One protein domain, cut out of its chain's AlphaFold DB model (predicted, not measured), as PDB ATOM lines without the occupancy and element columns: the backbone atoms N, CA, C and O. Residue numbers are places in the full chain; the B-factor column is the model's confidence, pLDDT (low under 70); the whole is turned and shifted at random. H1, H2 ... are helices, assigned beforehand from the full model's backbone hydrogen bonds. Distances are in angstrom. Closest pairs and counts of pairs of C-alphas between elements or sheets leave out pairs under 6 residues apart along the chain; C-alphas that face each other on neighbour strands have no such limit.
ATOM      1  N   LEU A  46     202.388 241.114 167.048       93.25
ATOM      2  CA  LEU A  46     202.527 242.505 166.643       93.25
ATOM      3  C   LEU A  46     203.811 242.756 165.843       93.25
ATOM      4  O   LEU A  46     203.771 243.428 164.818       93.25
ATOM      5  N   TRP A  47     204.953 242.225 166.295       90.62
ATOM      6  CA  TRP A  47     206.234 242.460 165.627       90.62
ATOM      7  C   TRP A  47     206.227 241.889 164.211       90.62
ATOM      8  O   TRP A  47     206.594 242.574 163.254       90.62
ATOM      9  N   THR A  48     205.822 240.626 164.079       88.88
ATOM     10  CA  THR A  48     205.781 239.947 162.787       88.88
ATOM     11  C   THR A  48     204.787 240.623 161.849       88.88
ATOM     12  O   THR A  48     205.141 240.908 160.705       88.88
ATOM     13  N   ASP A  49     203.598 240.970 162.334       91.25
ATOM     14  CA  ASP A  49     202.555 241.577 161.507       91.25
ATOM     15  C   ASP A  49     202.929 242.989 161.040       91.25
ATOM     16  O   ASP A  49     202.683 243.328 159.880       91.25
ATOM     17  N   ILE A  50     203.624 243.781 161.873       93.00
ATOM     18  CA  ILE A  50     204.221 245.057 161.446       93.00
ATOM     19  C   ILE A  50     205.190 244.826 160.285       93.00
ATOM     20  O   ILE A  50     205.116 245.515 159.265       93.00
ATOM     21  N   VAL A  51     206.109 243.863 160.421       91.38
ATOM     22  CA  VAL A  51     207.106 243.566 159.383       91.38
ATOM     23  C   VAL A  51     206.419 243.120 158.092       91.38
ATOM     24  O   VAL A  51     206.787 243.603 157.019       91.38
ATOM     25  N   LEU A  52     205.419 242.244 158.176       90.12
ATOM     26  CA  LEU A  52     204.689 241.744 157.012       90.12
ATOM     27  C   LEU A  52     203.915 242.855 156.290       90.12
ATOM     28  O   LEU A  52     203.979 242.919 155.062       90.12
ATOM     29  N   LEU A  53     203.253 243.756 157.024       91.69
ATOM     30  CA  LEU A  53     202.565 244.921 156.453       91.69
ATOM     31  C   LEU A  53     203.545 245.899 155.801       91.69
ATOM     32  O   LEU A  53     203.343 246.310 154.660       91.69
ATOM     33  N   LYS A  54     204.651 246.228 156.479       91.75
ATOM     34  CA  LYS A  54     205.664 247.157 155.950       91.75
ATOM     35  C   LYS A  54     206.329 246.666 154.664       91.75
ATOM     36  O   LYS A  54     206.723 247.483 153.838       91.75
ATOM     37  N   HIS A  55     206.453 245.351 154.490       91.06
ATOM     38  CA  HIS A  55     207.019 244.749 153.280       91.06
ATOM     39  C   HIS A  55     205.955 244.362 152.238       91.06
ATOM     40  O   HIS A  55     206.299 243.785 151.211       91.06
ATOM     41  N   GLY A  56     204.674 244.672 152.479       89.69
ATOM     42  CA  GLY A  56     203.578 244.416 151.542       89.69
ATOM     43  C   GLY A  56     203.157 242.947 151.416       89.69
ATOM     44  O   GLY A  56     202.431 242.605 150.486       89.69
ATOM     45  N   TYR A  57     203.592 242.073 152.329       88.50
ATOM     46  CA  TYR A  57     203.128 240.679 152.393       88.50
ATOM     47  C   TYR A  57     201.724 240.565 152.997       88.50
ATOM     48  O   TYR A  57     200.992 239.623 152.700       88.50
ATOM     49  N   LEU A  58     201.352 241.541 153.823       89.94
ATOM     50  CA  LEU A  58     199.981 241.838 154.220       89.94
ATOM     51  C   LEU A  58     199.656 243.260 153.756       89.94
ATOM     52  O   LEU A  58     200.548 244.102 153.661       89.94
ATOM     53  N   THR A  59     198.384 243.533 153.480       92.06
ATOM     54  CA  THR A  59     197.935 244.854 153.001       92.06
ATOM     55  C   THR A  59     196.735 245.406 153.766       92.06
ATOM     56  O   THR A  59     196.401 246.575 153.604       92.06
ATOM     57  N   ASP A  60     196.067 244.585 154.577       93.25
ATOM     58  CA  ASP A  60     194.859 244.984 155.299       93.25
ATOM     59  C   ASP A  60     195.206 245.645 156.638       93.25
ATOM     60  O   ASP A  60     195.310 245.002 157.685       93.25
ATOM     61  N   THR A  61     195.404 246.960 156.592       94.50
ATOM     62  CA  THR A  61     195.666 247.782 157.778       94.50
ATOM     63  C   THR A  61     194.426 247.975 158.657       94.50
ATOM     64  O   THR A  61     194.574 248.251 159.846       94.50
ATOM     65  N   GLY A  62     193.218 247.790 158.109       96.19
ATOM     66  CA  GLY A  62     191.963 247.850 158.861       96.19
ATOM     67  C   GLY A  62     191.859 246.686 159.837       96.19
ATOM     68  O   GLY A  62     191.734 246.901 161.039       96.19
ATOM     69  N   THR A  63     192.051 245.461 159.340       94.31
ATOM     70  CA  THR A  63     192.105 244.264 160.194       94.31
ATOM     71  C   THR A  63     193.229 244.362 161.231       94.31
ATOM     72  O   THR A  63     193.046 243.959 162.381       94.31
ATOM     73  N   PHE A  64     194.385 244.934 160.871       95.38
ATOM     74  CA  PHE A  64     195.458 245.182 161.839       95.38
ATOM     75  C   PHE A  64     194.996 246.101 162.976       95.38
ATOM     76  O   PHE A  64     195.183 245.765 164.146       95.38
ATOM     77  N   TYR A  65     194.360 247.229 162.648       96.81
ATOM     78  CA  TYR A  65     193.820 248.148 163.646       96.81
ATOM     79  C   TYR A  65     192.749 247.474 164.512       96.81
ATOM     80  O   TYR A  65     192.793 247.571 165.738       96.81
ATOM     81  N   ASP A  66     191.839 246.717 163.901       96.38
ATOM     82  CA  ASP A  66     190.774 246.016 164.616       96.38
ATOM     83  C   ASP A  66     191.329 245.000 165.619       96.38
ATOM     84  O   ASP A  66     190.820 244.912 166.739       96.38
ATOM     85  N   LEU A  67     192.403 244.280 165.274       95.38
ATOM     86  CA  LEU A  67     193.039 243.276 166.135       95.38
ATOM     87  C   LEU A  67     193.963 243.878 167.195       95.38
ATOM     88  O   LEU A  67     193.890 243.497 168.367       95.38
ATOM     89  N   TYR A  68     194.811 244.829 166.824       96.56
ATOM     90  CA  TYR A  68     195.852 245.351 167.711       96.56
ATOM     91  C   TYR A  68     195.464 246.646 168.426       96.56
ATOM     92  O   TYR A  68     196.103 246.998 169.412       96.56
ATOM     93  N   GLY A  69     194.406 247.329 167.989       96.56
ATOM     94  CA  GLY A  69     193.898 248.555 168.609       96.56
ATOM     95  C   GLY A  69     194.808 249.767 168.403       96.56
ATOM     96  O   GLY A  69     194.642 250.775 169.080       96.56
ATOM     97  N   ILE A  70     195.782 249.659 167.497       97.06
ATOM     98  CA  ILE A  70     196.773 250.691 167.196       97.06
ATOM     99  C   ILE A  70     196.967 250.800 165.686       97.06
ATOM    100  O   ILE A  70     196.893 249.811 164.956       97.06
ATOM    101  N   ALA A  71     197.223 252.018 165.218       95.69
ATOM    102  CA  ALA A  71     197.522 252.284 163.817       95.69
ATOM    103  C   ALA A  71     198.925 251.759 163.460       95.69
ATOM    104  O   ALA A  71     199.852 251.856 164.272       95.69
ATOM    105  N   ILE A  72     199.095 251.220 162.249       94.88
ATOM    106  CA  ILE A  72     200.367 250.625 161.806       94.88
ATOM    107  C   ILE A  72     201.514 251.647 161.808       94.88
ATOM    108  O   ILE A  72     202.657 251.307 162.107       94.88
ATOM    109  N   GLU A  73     201.198 252.914 161.554       94.81
ATOM    110  CA  GLU A  73     202.129 254.040 161.528       94.81
ATOM    111  C   GLU A  73     202.771 254.288 162.897       94.81
ATOM    112  O   GLU A  73     203.929 254.697 162.974       94.81
ATOM    113  N   ASN A  74     202.041 253.987 163.974       93.81
ATOM    114  CA  ASN A  74     202.491 254.186 165.349       93.81
ATOM    115  C   ASN A  74     203.011 252.891 165.984       93.81
ATOM    116  O   ASN A  74     203.630 252.924 167.044       93.81
ATOM    117  N   ALA A  75     202.779 251.735 165.359       93.44
ATOM    118  CA  ALA A  75     202.927 250.441 166.014       93.44
ATOM    119  C   ALA A  75     204.366 250.122 166.477       93.44
ATOM    120  O   ALA A  75     204.556 249.485 167.513       93.44
ATOM    121  N   GLU A  76     205.386 250.619 165.770       93.06
ATOM    122  CA  GLU A  76     206.801 250.405 166.127       93.06
ATOM    123  C   GLU A  76     207.221 251.037 167.459       93.06
ATOM    124  O   GLU A  76     208.195 250.597 168.070       93.06
ATOM    125  N   GLN A  77     206.525 252.064 167.952       91.88
ATOM    126  CA  GLN A  77     206.916 252.661 169.232       91.88
ATOM    127  C   GLN A  77     206.679 251.698 170.401       91.88
ATOM    128  O   GLN A  77     207.484 251.634 171.332       91.88
ATOM    129  N   TYR A  78     205.620 250.889 170.310       92.62
ATOM    130  CA  TYR A  78     205.245 249.925 171.340       92.62
ATOM    131  C   TYR A  78     206.151 248.697 171.337       92.62
ATOM    132  O   TYR A  78     206.277 248.027 172.361       92.62
ATOM    133  N   THR A  79     206.851 248.418 170.231       90.19
ATOM    134  CA  THR A  79     207.755 247.266 170.154       90.19
ATOM    135  C   THR A  79     209.025 247.419 170.993       90.19
ATOM    136  O   THR A  79     209.823 246.491 171.090       90.19
ATOM    137  N   LYS A  80     209.232 248.592 171.600       88.12
ATOM    138  CA  LYS A  80     210.325 248.861 172.541       88.12
ATOM    139  C   LYS A  80     210.019 248.389 173.966       88.12
ATOM    140  O   LYS A  80     210.925 248.360 174.788       88.12
ATOM    141  N   SER A  81     208.766 248.033 174.264       88.19
ATOM    142  CA  SER A  81     208.329 247.594 175.591       88.19
ATOM    143  C   SER A  81     207.688 246.211 175.515       88.19
ATOM    144  O   SER A  81     206.624 246.034 174.922       88.19
ATOM    145  N   GLU A  82     208.303 245.221 176.167       88.56
ATOM    146  CA  GLU A  82     207.773 243.848 176.215       88.56
ATOM    147  C   GLU A  82     206.371 243.780 176.835       88.56
ATOM    148  O   GLU A  82     205.546 242.948 176.462       88.56
ATOM    149  N   ILE A  83     206.078 244.690 177.759       89.38
ATOM    150  CA  ILE A  83     204.798 244.776 178.463       89.38
ATOM    151  C   ILE A  83     203.698 245.269 177.538       89.38
ATOM    152  O   ILE A  83     202.595 244.714 177.558       89.38
ATOM    153  N   MET A  84     204.010 246.253 176.694       93.19
ATOM    154  CA  MET A  84     203.083 246.718 175.668       93.19
ATOM    155  C   MET A  84     202.858 245.639 174.620       93.19
ATOM    156  O   MET A  84     201.707 245.308 174.350       93.19
ATOM    157  N   ILE A  85     203.929 245.016 174.112       93.06
ATOM    158  CA  ILE A  85     203.822 243.895 173.169       93.06
ATOM    159  C   ILE A  85     202.908 242.807 173.739       93.06
ATOM    160  O   ILE A  85     201.996 242.348 173.054       93.06
ATOM    161  N   LYS A  86     203.114 242.405 174.999       93.19
ATOM    162  CA  LYS A  86     202.313 241.354 175.636       93.19
ATOM    163  C   LYS A  86     200.830 241.729 175.705       93.19
ATOM    164  O   LYS A  86     199.994 240.917 175.316       93.19
ATOM    165  N   MET A  87     200.509 242.946 176.144       95.19
ATOM    166  CA  MET A  87     199.127 243.433 176.233       95.19
ATOM    167  C   MET A  87     198.451 243.534 174.861       95.19
ATOM    168  O   MET A  87     197.326 243.073 174.686       95.19
ATOM    169  N   ILE A  88     199.147 244.111 173.882       96.56
ATOM    170  CA  ILE A  88     198.644 244.304 172.518       96.56
ATOM    171  C   ILE A  88     198.410 242.949 171.838       96.56
ATOM    172  O   ILE A  88     197.341 242.705 171.278       96.56
ATOM    173  N   ASN A  89     199.348 242.010 171.979       94.75
ATOM    174  CA  ASN A  89     199.172 240.648 171.482       94.75
ATOM    175  C   ASN A  89     198.031 239.920 172.197       94.75
ATOM    176  O   ASN A  89     197.298 239.169 171.555       94.75
ATOM    177  N   LYS A  90     197.849 240.131 173.507       93.56
ATOM    178  CA  LYS A  90     196.737 239.544 174.268       93.56
ATOM    179  C   LYS A  90     195.389 239.986 173.697       93.56
ATOM    180  O   LYS A  90     194.554 239.119 173.438       93.56
ATOM    181  N   ARG A  91     195.216 241.284 173.415       95.38
ATOM    182  CA  ARG A  91     194.021 241.822 172.743       95.38
ATOM    183  C   ARG A  91     193.751 241.124 171.411       95.38
ATOM    184  O   ARG A  91     192.690 240.521 171.247       95.38
ATOM    185  N   ALA A  92     194.727 241.134 170.503       94.81
ATOM    186  CA  ALA A  92     194.598 240.501 169.188       94.81
ATOM    187  C   ALA A  92     194.260 239.006 169.296       94.81
ATOM    188  O   ALA A  92     193.379 238.503 168.602       94.81
ATOM    189  N   THR A  93     194.902 238.304 170.233       92.38
ATOM    190  CA  THR A  93     194.660 236.878 170.490       92.38
ATOM    191  C   THR A  93     193.221 236.615 170.936       92.38
ATOM    192  O   THR A  93     192.590 235.685 170.428       92.38
ATOM    193  N   MET A  94     192.699 237.410 171.878       93.06
ATOM    194  CA  MET A  94     191.338 237.256 172.403       93.06
ATOM    195  C   MET A  94     190.278 237.548 171.342       93.06
ATOM    196  O   MET A  94     189.304 236.803 171.243       93.06
ATOM    197  N   LEU A  95     190.487 238.584 170.525       92.50
ATOM    198  CA  LEU A  95     189.580 238.935 169.430       92.50
ATOM    199  C   LEU A  95     189.572 237.877 168.320       92.50
ATOM    200  O   LEU A  95     188.504 237.502 167.844       92.50
ATOM    201  N   ALA A  96     190.739 237.347 167.945       90.25
ATOM    202  CA  ALA A  96     190.846 236.324 166.905       90.25
ATOM    203  C   ALA A  96     190.400 234.924 167.372       90.25
ATOM    204  O   ALA A  96     190.058 234.074 166.549       90.25
ATOM    205  N   ASN A  97     190.403 234.655 168.685       87.81
ATOM    206  CA  ASN A  97     190.092 233.334 169.243       87.81
ATOM    207  C   ASN A  97     189.125 233.414 170.442       87.81
ATOM    208  O   ASN A  97     189.460 232.922 171.527       87.81
ATOM    209  N   PRO A  98     187.902 233.945 170.275       84.12
ATOM    210  CA  PRO A  98     186.982 234.185 171.391       84.12
ATOM    211  C   PRO A  98     186.592 232.906 172.151       84.12
ATOM    212  O   PRO A  98     186.242 232.965 173.322       84.12
ATOM    213  N   HIS A  99     186.690 231.731 171.521       84.06
ATOM    214  CA  HIS A  99     186.378 230.440 172.148       84.06
ATOM    215  C   HIS A  99     187.490 229.882 173.053       84.06
ATOM    216  O   HIS A  99     187.271 228.879 173.726       84.06
ATOM    217  N   ARG A 100     188.697 230.467 173.038       79.12
ATOM    218  CA  ARG A 100     189.843 229.989 173.836       79.12
ATOM    219  C   ARG A 100     189.973 230.666 175.194       79.12
ATOM    220  O   ARG A 100     190.769 230.210 176.009       79.12
ATOM    221  N   PHE A 101     189.215 231.731 175.426       77.81
ATOM    222  CA  PHE A 101     189.252 232.501 176.659       77.81
ATOM    223  C   PHE A 101     187.913 232.373 177.374       77.81
ATOM    224  O   PHE A 101     186.857 232.392 176.744       77.81
ATOM    225  N   PHE A 102     187.960 232.226 178.699       71.31
ATOM    226  CA  PHE A 102     186.753 232.177 179.525       71.31
ATOM    227  C   PHE A 102     186.008 233.525 179.533       71.31
ATOM    228  O   PHE A 102     184.810 233.550 179.805       71.31
ATOM    229  N   GLY A 103     186.693 234.625 179.189       75.56
ATOM    230  CA  GLY A 103     186.116 235.949 178.956       75.56
ATOM    231  C   GLY A 103     186.336 236.426 177.519       75.56
ATOM    232  O   GLY A 103     187.402 236.218 176.942       75.56
ATOM    233  N   GLN A 104     185.324 237.076 176.942       86.19
ATOM    234  CA  GLN A 104     185.465 237.773 175.663       86.19
ATOM    235  C   GLN A 104     186.116 239.140 175.875       86.19
ATOM    236  O   GLN A 104     186.009 239.724 176.953       86.19
ATOM    237  N   TRP A 105     186.763 239.660 174.832       93.62
ATOM    238  CA  TRP A 105     187.199 241.051 174.828       93.62
ATOM    239  C   TRP A 105     185.970 241.965 174.913       93.62
ATOM    240  O   TRP A 105     185.167 242.015 173.981       93.62
ATOM    241  N   ASP A 106     185.798 242.645 176.045       93.69
ATOM    242  CA  ASP A 106     184.625 243.463 176.334       93.69
ATOM    243  C   ASP A 106     184.967 244.959 176.440       93.69
ATOM    244  O   ASP A 106     186.104 245.392 176.236       93.69
ATOM    245  N   LYS A 107     183.957 245.777 176.751       94.81
ATOM    246  CA  LYS A 107     184.124 247.231 176.880       94.81
ATOM    247  C   LYS A 107     185.021 247.632 178.053       94.81
ATOM    248  O   LYS A 107     185.661 248.674 177.971       94.81
ATOM    249  N   ASN A 108     185.069 246.839 179.123       95.50
ATOM    250  CA  ASN A 108     185.903 247.139 180.285       95.50
ATOM    251  C   ASN A 108     187.373 246.876 179.953       95.50
ATOM    252  O   ASN A 108     188.211 247.740 180.184       95.50
ATOM    253  N   LEU A 109     187.664 245.734 179.323       95.44
ATOM    254  CA  LEU A 109     188.998 245.405 178.822       95.44
ATOM    255  C   LEU A 109     189.467 246.394 177.755       95.44
ATOM    256  O   LEU A 109     190.627 246.793 177.772       95.44
ATOM    257  N   GLN A 110     188.570 246.841 176.870       97.19
ATOM    258  CA  GLN A 110     188.896 247.898 175.913       97.19
ATOM    259  C   GLN A 110     189.212 249.222 176.620       97.19
ATOM    260  O   GLN A 110     190.197 249.864 176.277       97.19
ATOM    261  N   SER A 111     188.438 249.611 177.638       97.38
ATOM    262  CA  SER A 111     188.707 250.835 178.402       97.38
ATOM    263  C   SER A 111     190.033 250.767 179.164       97.38
ATOM    264  O   SER A 111     190.758 251.759 179.205       97.38
ATOM    265  N   ASP A 112     190.357 249.619 179.764       97.00
ATOM    266  CA  ASP A 112     191.650 249.386 180.412       97.00
ATOM    267  C   ASP A 112     192.789 249.466 179.386       97.00
ATOM    268  O   ASP A 112     193.821 250.084 179.643       97.00
ATOM    269  N   PHE A 113     192.594 248.882 178.201       97.12
ATOM    270  CA  PHE A 113     193.576 248.895 177.120       97.12
ATOM    271  C   PHE A 113     193.870 250.319 176.639       97.12
ATOM    272  O   PHE A 113     195.033 250.719 176.572       97.12
ATOM    273  N   ASP A 114     192.822 251.105 176.386       97.12
ATOM    274  CA  ASP A 114     192.933 252.502 175.963       97.12
ATOM    275  C   ASP A 114     193.591 253.367 177.049       97.12
ATOM    276  O   ASP A 114     194.389 254.254 176.746       97.12
ATOM    277  N   HIS A 115     193.301 253.093 178.325       95.31
ATOM    278  CA  HIS A 115     193.925 253.779 179.454       95.31
ATOM    279  C   HIS A 115     195.439 253.533 179.505       95.31
ATOM    280  O   HIS A 115     196.211 254.490 179.602       95.31
ATOM    281  N   VAL A 116     195.869 252.273 179.369       94.62
ATOM    282  CA  VAL A 116     197.294 251.911 179.362       94.62
ATOM    283  C   VAL A 116     198.007 252.489 178.137       94.62
ATOM    284  O   VAL A 116     199.104 253.023 178.287       94.62
ATOM    285  N   LEU A 117     197.398 252.445 176.945       94.88
ATOM    286  CA  LEU A 117     197.962 253.078 175.742       94.88
ATOM    287  C   LEU A 117     198.115 254.594 175.907       94.88
ATOM    288  O   LEU A 117     199.174 255.145 175.625       94.88
ATOM    289  N   CYS A 118     197.080 255.268 176.410       94.12
ATOM    290  CA  CYS A 118     197.088 256.716 176.615       94.12
ATOM    291  C   CYS A 118     198.161 257.152 177.619       94.12
ATOM    292  O   CYS A 118     198.782 258.202 177.444       94.12
ATOM    293  N   TYR A 119     198.387 256.355 178.666       91.69
ATOM    294  CA  TYR A 119     199.524 256.555 179.552       91.69
ATOM    295  C   TYR A 119     200.829 256.339 178.774       91.69
ATOM    296  O   TYR A 119     201.661 257.252 178.784       91.69
ATOM    297  N   PHE A 120     200.967 255.215 178.042       91.00
ATOM    298  CA  PHE A 120     202.149 254.867 177.228       91.00
ATOM    299  C   PHE A 120     202.625 256.004 176.321       91.00
ATOM    300  O   PHE A 120     203.808 256.336 176.267       91.00
ATOM    301  N   ASP A 121     201.685 256.648 175.646       91.06
ATOM    302  CA  ASP A 121     201.988 257.705 174.685       91.06
ATOM    303  C   ASP A 121     202.449 259.018 175.350       91.06
ATOM    304  O   ASP A 121     203.002 259.891 174.681       91.06
ATOM    305  N   LYS A 122     202.216 259.189 176.660       90.12
ATOM    306  CA  LYS A 122     202.478 260.441 177.394       90.12
ATOM    307  C   LYS A 122     203.663 260.381 178.349       90.12
ATOM    308  O   LYS A 122     204.258 261.422 178.625       90.12
ATOM    309  N   ALA A 123     203.964 259.222 178.920       86.06
ATOM    310  CA  ALA A 123     205.035 259.097 179.907       86.06
ATOM    311  C   ALA A 123     206.416 258.836 179.275       86.06
ATOM    312  O   ALA A 123     206.556 258.423 178.122       86.06
ATOM    313  N   SER A 124     207.461 259.131 180.050       82.44
ATOM    314  CA  SER A 124     208.855 258.923 179.658       82.44
ATOM    315  C   SER A 124     209.232 257.440 179.667       82.44
ATOM    316  O   SER A 124     208.575 256.612 180.296       82.44
ATOM    317  N   THR A 125     210.348 257.102 179.018       77.62
ATOM    318  CA  THR A 125     210.888 255.732 179.006       77.62
ATOM    319  C   THR A 125     211.157 255.179 180.408       77.62
ATOM    320  O   THR A 125     210.831 254.026 180.666       77.62
ATOM    321  N   GLU A 126     211.653 256.002 181.333       78.50
ATOM    322  CA  GLU A 126     211.878 255.599 182.732       78.50
ATOM    323  C   GLU A 126     210.577 255.187 183.437       78.50
ATOM    324  O   GLU A 126     210.548 254.196 184.168       78.50
ATOM    325  N   ASN A 127     209.473 255.888 183.166       79.62
ATOM    326  CA  ASN A 127     208.170 255.548 183.736       79.62
ATOM    327  C   ASN A 127     207.650 254.199 183.192       79.62
ATOM    328  O   ASN A 127     206.985 253.459 183.918       79.62
ATOM    329  N   TRP A 128     208.004 253.829 181.950       77.38
ATOM    330  CA  TRP A 128     207.660 252.518 181.374       77.38
ATOM    331  C   TRP A 128     208.372 251.364 182.048       77.38
ATOM    332  O   TRP A 128     207.764 250.328 182.322       77.38
ATOM    333  N   GLU A 129     209.658 251.542 182.317       78.69
ATOM    334  CA  GLU A 129     210.464 250.526 182.980       78.69
ATOM    335  C   GLU A 129     209.961 250.283 184.406       78.69
ATOM    336  O   GLU A 129     209.825 249.130 184.823       78.69
ATOM    337  N   GLN A 130     209.569 251.348 185.113       78.19
ATOM    338  CA  GLN A 130     208.959 251.248 186.439       78.19
ATOM    339  C   GLN A 130     207.625 250.494 186.417       78.19
ATOM    340  O   GLN A 130     207.419 249.605 187.243       78.19
ATOM    341  N   LEU A 131     206.749 250.761 185.439       78.81
ATOM    342  CA  LEU A 131     205.494 250.010 185.286       78.81
ATOM    343  C   LEU A 131     205.744 248.511 185.054       78.81
ATOM    344  O   LEU A 131     204.918 247.668 185.416       78.81
ATOM    345  N   GLY A 132     206.893 248.154 184.476       76.88
ATOM    346  CA  GLY A 132     207.289 246.762 184.336       76.88
ATOM    347  C   GLY A 132     207.832 246.082 185.565       76.88
ATOM    348  O   GLY A 132     207.598 244.881 185.737       76.88
ATOM    349  N   GLN A 133     208.483 246.848 186.423       80.38
ATOM    350  CA  GLN A 133     209.005 246.383 187.699       80.38
ATOM    351  C   GLN A 133     207.922 246.335 188.787       80.38
ATOM    352  O   GLN A 133     208.059 245.566 189.734       80.38
ATOM    353  N   ASP A 134     206.827 247.089 188.636       78.69
ATOM    354  CA  ASP A 134     205.672 247.058 189.538       78.69
ATOM    355  C   ASP A 134     204.918 245.719 189.429       78.69
ATOM    356  O   ASP A 134     204.006 245.524 188.622       78.69
ATOM    357  N   THR A 135     205.315 244.736 190.229       73.81
ATOM    358  CA  THR A 135     204.642 243.432 190.290       73.81
ATOM    359  C   THR A 135     203.360 243.455 191.115       73.81
ATOM    360  O   THR A 135     202.534 242.560 190.952       73.81
ATOM    361  N   GLU A 136     203.183 244.452 191.982       76.75
ATOM    362  CA  GLU A 136     202.088 244.507 192.959       76.75
ATOM    363  C   GLU A 136     200.839 245.218 192.423       76.75
ATOM    364  O   GLU A 136     199.751 245.044 192.968       76.75
ATOM    365  N   GLY A 137     200.958 245.979 191.330       79.12
ATOM    366  CA  GLY A 137     199.836 246.754 190.803       79.12
ATOM    367  C   GLY A 137     199.584 248.007 191.629       79.12
ATOM    368  O   GLY A 137     198.438 248.334 191.939       79.12
ATOM    369  N   SER A 138     200.661 248.695 192.001       84.31
ATOM    370  CA  SER A 138     200.611 249.916 192.802       84.31
ATOM    371  C   SER A 138     200.035 251.118 192.040       84.31
ATOM    372  O   SER A 138     199.515 252.046 192.658       84.31
ATOM    373  N   THR A 139     200.069 251.084 190.704       87.75
ATOM    374  CA  THR A 139     199.529 252.137 189.827       87.75
ATOM    375  C   THR A 139     198.231 251.707 189.124       87.75
ATOM    376  O   THR A 139     198.081 250.527 188.784       87.75
ATOM    377  N   PRO A 140     197.285 252.633 188.860       89.94
ATOM    378  CA  PRO A 140     196.063 252.335 188.103       89.94
ATOM    379  C   PRO A 140     196.332 251.684 186.741       89.94
ATOM    380  O   PRO A 140     195.641 250.742 186.349       89.94
ATOM    381  N   GLU A 141     197.376 252.130 186.049       92.19
ATOM    382  CA  GLU A 141     197.772 251.643 184.731       92.19
ATOM    383  C   GLU A 141     198.324 250.223 184.810       92.19
ATOM    384  O   GLU A 141     198.001 249.374 183.977       92.19
ATOM    385  N   ARG A 142     199.092 249.910 185.860       91.25
ATOM    386  CA  ARG A 142     199.525 248.535 186.093       91.25
ATOM    387  C   ARG A 142     198.353 247.629 186.439       91.25
ATOM    388  O   ARG A 142     198.298 246.510 185.937       91.25
ATOM    389  N   GLN A 143     197.399 248.090 187.245       92.06
ATOM    390  CA  GLN A 143     196.197 247.308 187.549       92.06
ATOM    391  C   GLN A 143     195.366 247.030 186.292       92.06
ATOM    392  O   GLN A 143     194.933 245.896 186.099       92.06
ATOM    393  N   ALA A 144     195.184 248.026 185.422       93.75
ATOM    394  CA  ALA A 144     194.532 247.859 184.122       93.75
ATOM    395  C   ALA A 144     195.280 246.840 183.251       93.75
ATOM    396  O   ALA A 144     194.690 245.878 182.755       93.75
ATOM    397  N   TRP A 145     196.606 246.966 183.155       94.12
ATOM    398  CA  TRP A 145     197.436 246.007 182.433       94.12
ATOM    399  C   TRP A 145     197.308 244.582 182.993       94.12
ATOM    400  O   TRP A 145     197.209 243.620 182.227       94.12
ATOM    401  N   LEU A 146     197.288 244.424 184.321       92.00
ATOM    402  CA  LEU A 146     197.113 243.127 184.971       92.00
ATOM    403  C   LEU A 146     195.731 242.544 184.649       92.00
ATOM    404  O   LEU A 146     195.649 241.391 184.230       92.00
ATOM    405  N   ARG A 147     194.655 243.331 184.739       92.06
ATOM    406  CA  ARG A 147     193.310 242.866 184.366       92.06
ATOM    407  C   ARG A 147     193.251 242.366 182.923       92.06
ATOM    408  O   ARG A 147     192.677 241.315 182.686       92.06
ATOM    409  N   ILE A 148     193.912 243.030 181.978       92.81
ATOM    410  CA  ILE A 148     193.960 242.566 180.581       92.81
ATOM    411  C   ILE A 148     194.714 241.237 180.441       92.81
ATOM    412  O   ILE A 148     194.301 240.340 179.706       92.81
ATOM    413  N   ASN A 149     195.853 241.103 181.121       89.00
ATOM    414  CA  ASN A 149     196.779 239.997 180.878       89.00
ATOM    415  C   ASN A 149     196.489 238.729 181.692       89.00
ATOM    416  O   ASN A 149     197.011 237.671 181.331       89.00
ATOM    417  N   TRP A 150     195.680 238.823 182.749       84.62
ATOM    418  CA  TRP A 150     195.343 237.706 183.642       84.62
ATOM    419  C   TRP A 150     193.929 237.130 183.438       84.62
ATOM    420  O   TRP A 150     193.559 236.204 184.159       84.62
ATOM    421  N   VAL A 151     193.166 237.638 182.459       70.00
ATOM    422  CA  VAL A 151     191.863 237.086 182.020       70.00
ATOM    423  C   VAL A 151     192.023 235.893 181.082       70.00
ATOM    424  O   VAL A 151     192.983 235.882 180.272       70.00
TER     425      VAL A 151
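What this domain is: This is residues 46 to 151 of the 151 residues of an uncharacterized protein of Tuber magnatum (white Piedmont truffle) (UniProt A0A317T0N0). This is a flat slab of helices with H4 in the middle: on one side H1 and H2 stand side by side, meeting H4 about perpendicular to it, and on the other side H7 crosses H5 and also packs on H4. H5 runs back beside H4 with little contact, H3 is a short turn packed on H1, and H6 lies toward the far end of the H5 and H7 side. The printed part has 106 residues with seven named helices, H1 to H7 along the chain, and no named strand; the class is all helix. The whole is compact, with a radius of gyration of the C-alphas of 13.8 A, and spans 41 by 33 by 17 A.

Where its parts are: H1, residues 46 to 54, begins at C-alpha 46 (202.527, 242.505, 166.643) and is 12.1 A long. H2 is residues 61 to 68, and H3 is residues 75 to 78. H4, residues 82 to 96, is the longest helix at 15 residues and 20.7 A. H5, residues 107 to 120, is 19.6 A long and begins at C-alpha 107 (184.124, 247.231, 176.880). H6 is residues 125 to 133, 12.9 A long. H7, residues 140 to 149, is 14.3 A long and ends at C-alpha 149 (196.779, 239.997, 180.878).

How they stand to each other: H1 and H2 form a helical hairpin at a shallow tilt of 5 degrees, opposite ways; they only just touch, with 3 pairs of C-alphas within 8 A, the closest being Leu 46 and Tyr 68 at 7.3 A. H3 touches H1, the closest C-alphas being Ile 50 and Ala 75 at 7.2 A. H2 touches H4, only just about perpendicular at 73 degrees, the closest C-alphas being Leu 67 and Ala 92 at 4.4 A. H4 touches H7 with residues 86 to 91 alone, at a steep tilt of 47 degrees, the same way; the closest C-alphas are Met 87 and Asn 149 at 6.2 A. H4 and H5 are close but not clearly touching, with the C-alphas of Met 87 and Phe 113 closest at 7.8 A. H5 touches H7 at a steep tilt of 54 degrees, opposite ways, with 17 pairs of C-alphas within 8 A; the closest are Asp 112 and Ala 144 at 4.9 A. H6 touches no helix but is near H4, H5 and H7. H1 and H2 are apart from H5, H6 and H7. Packing of the helices is mostly crossed: of the 5 pairs of helices that touch and have a tilt, H3 with its 4 residues being too short for one, 1 is at a shallow tilt. In H1, H2, H4, H5, H6 and H7 every O i to N i+4 pair is within hydrogen-bond range; H3 is too short for such a pair.

The domain as a whole: The two C-alphas farthest apart are those of Gly 56 and Ser 138, at 41.7 A. The printed part has no cut and ends at Val 151, the chain's last residue. No link is long; those from H3 to H4 and from H5 to H6 are tight. The mean pLDDT of the printed part is 89.8, H6 has a mean of 78, and no printed residue is under 70.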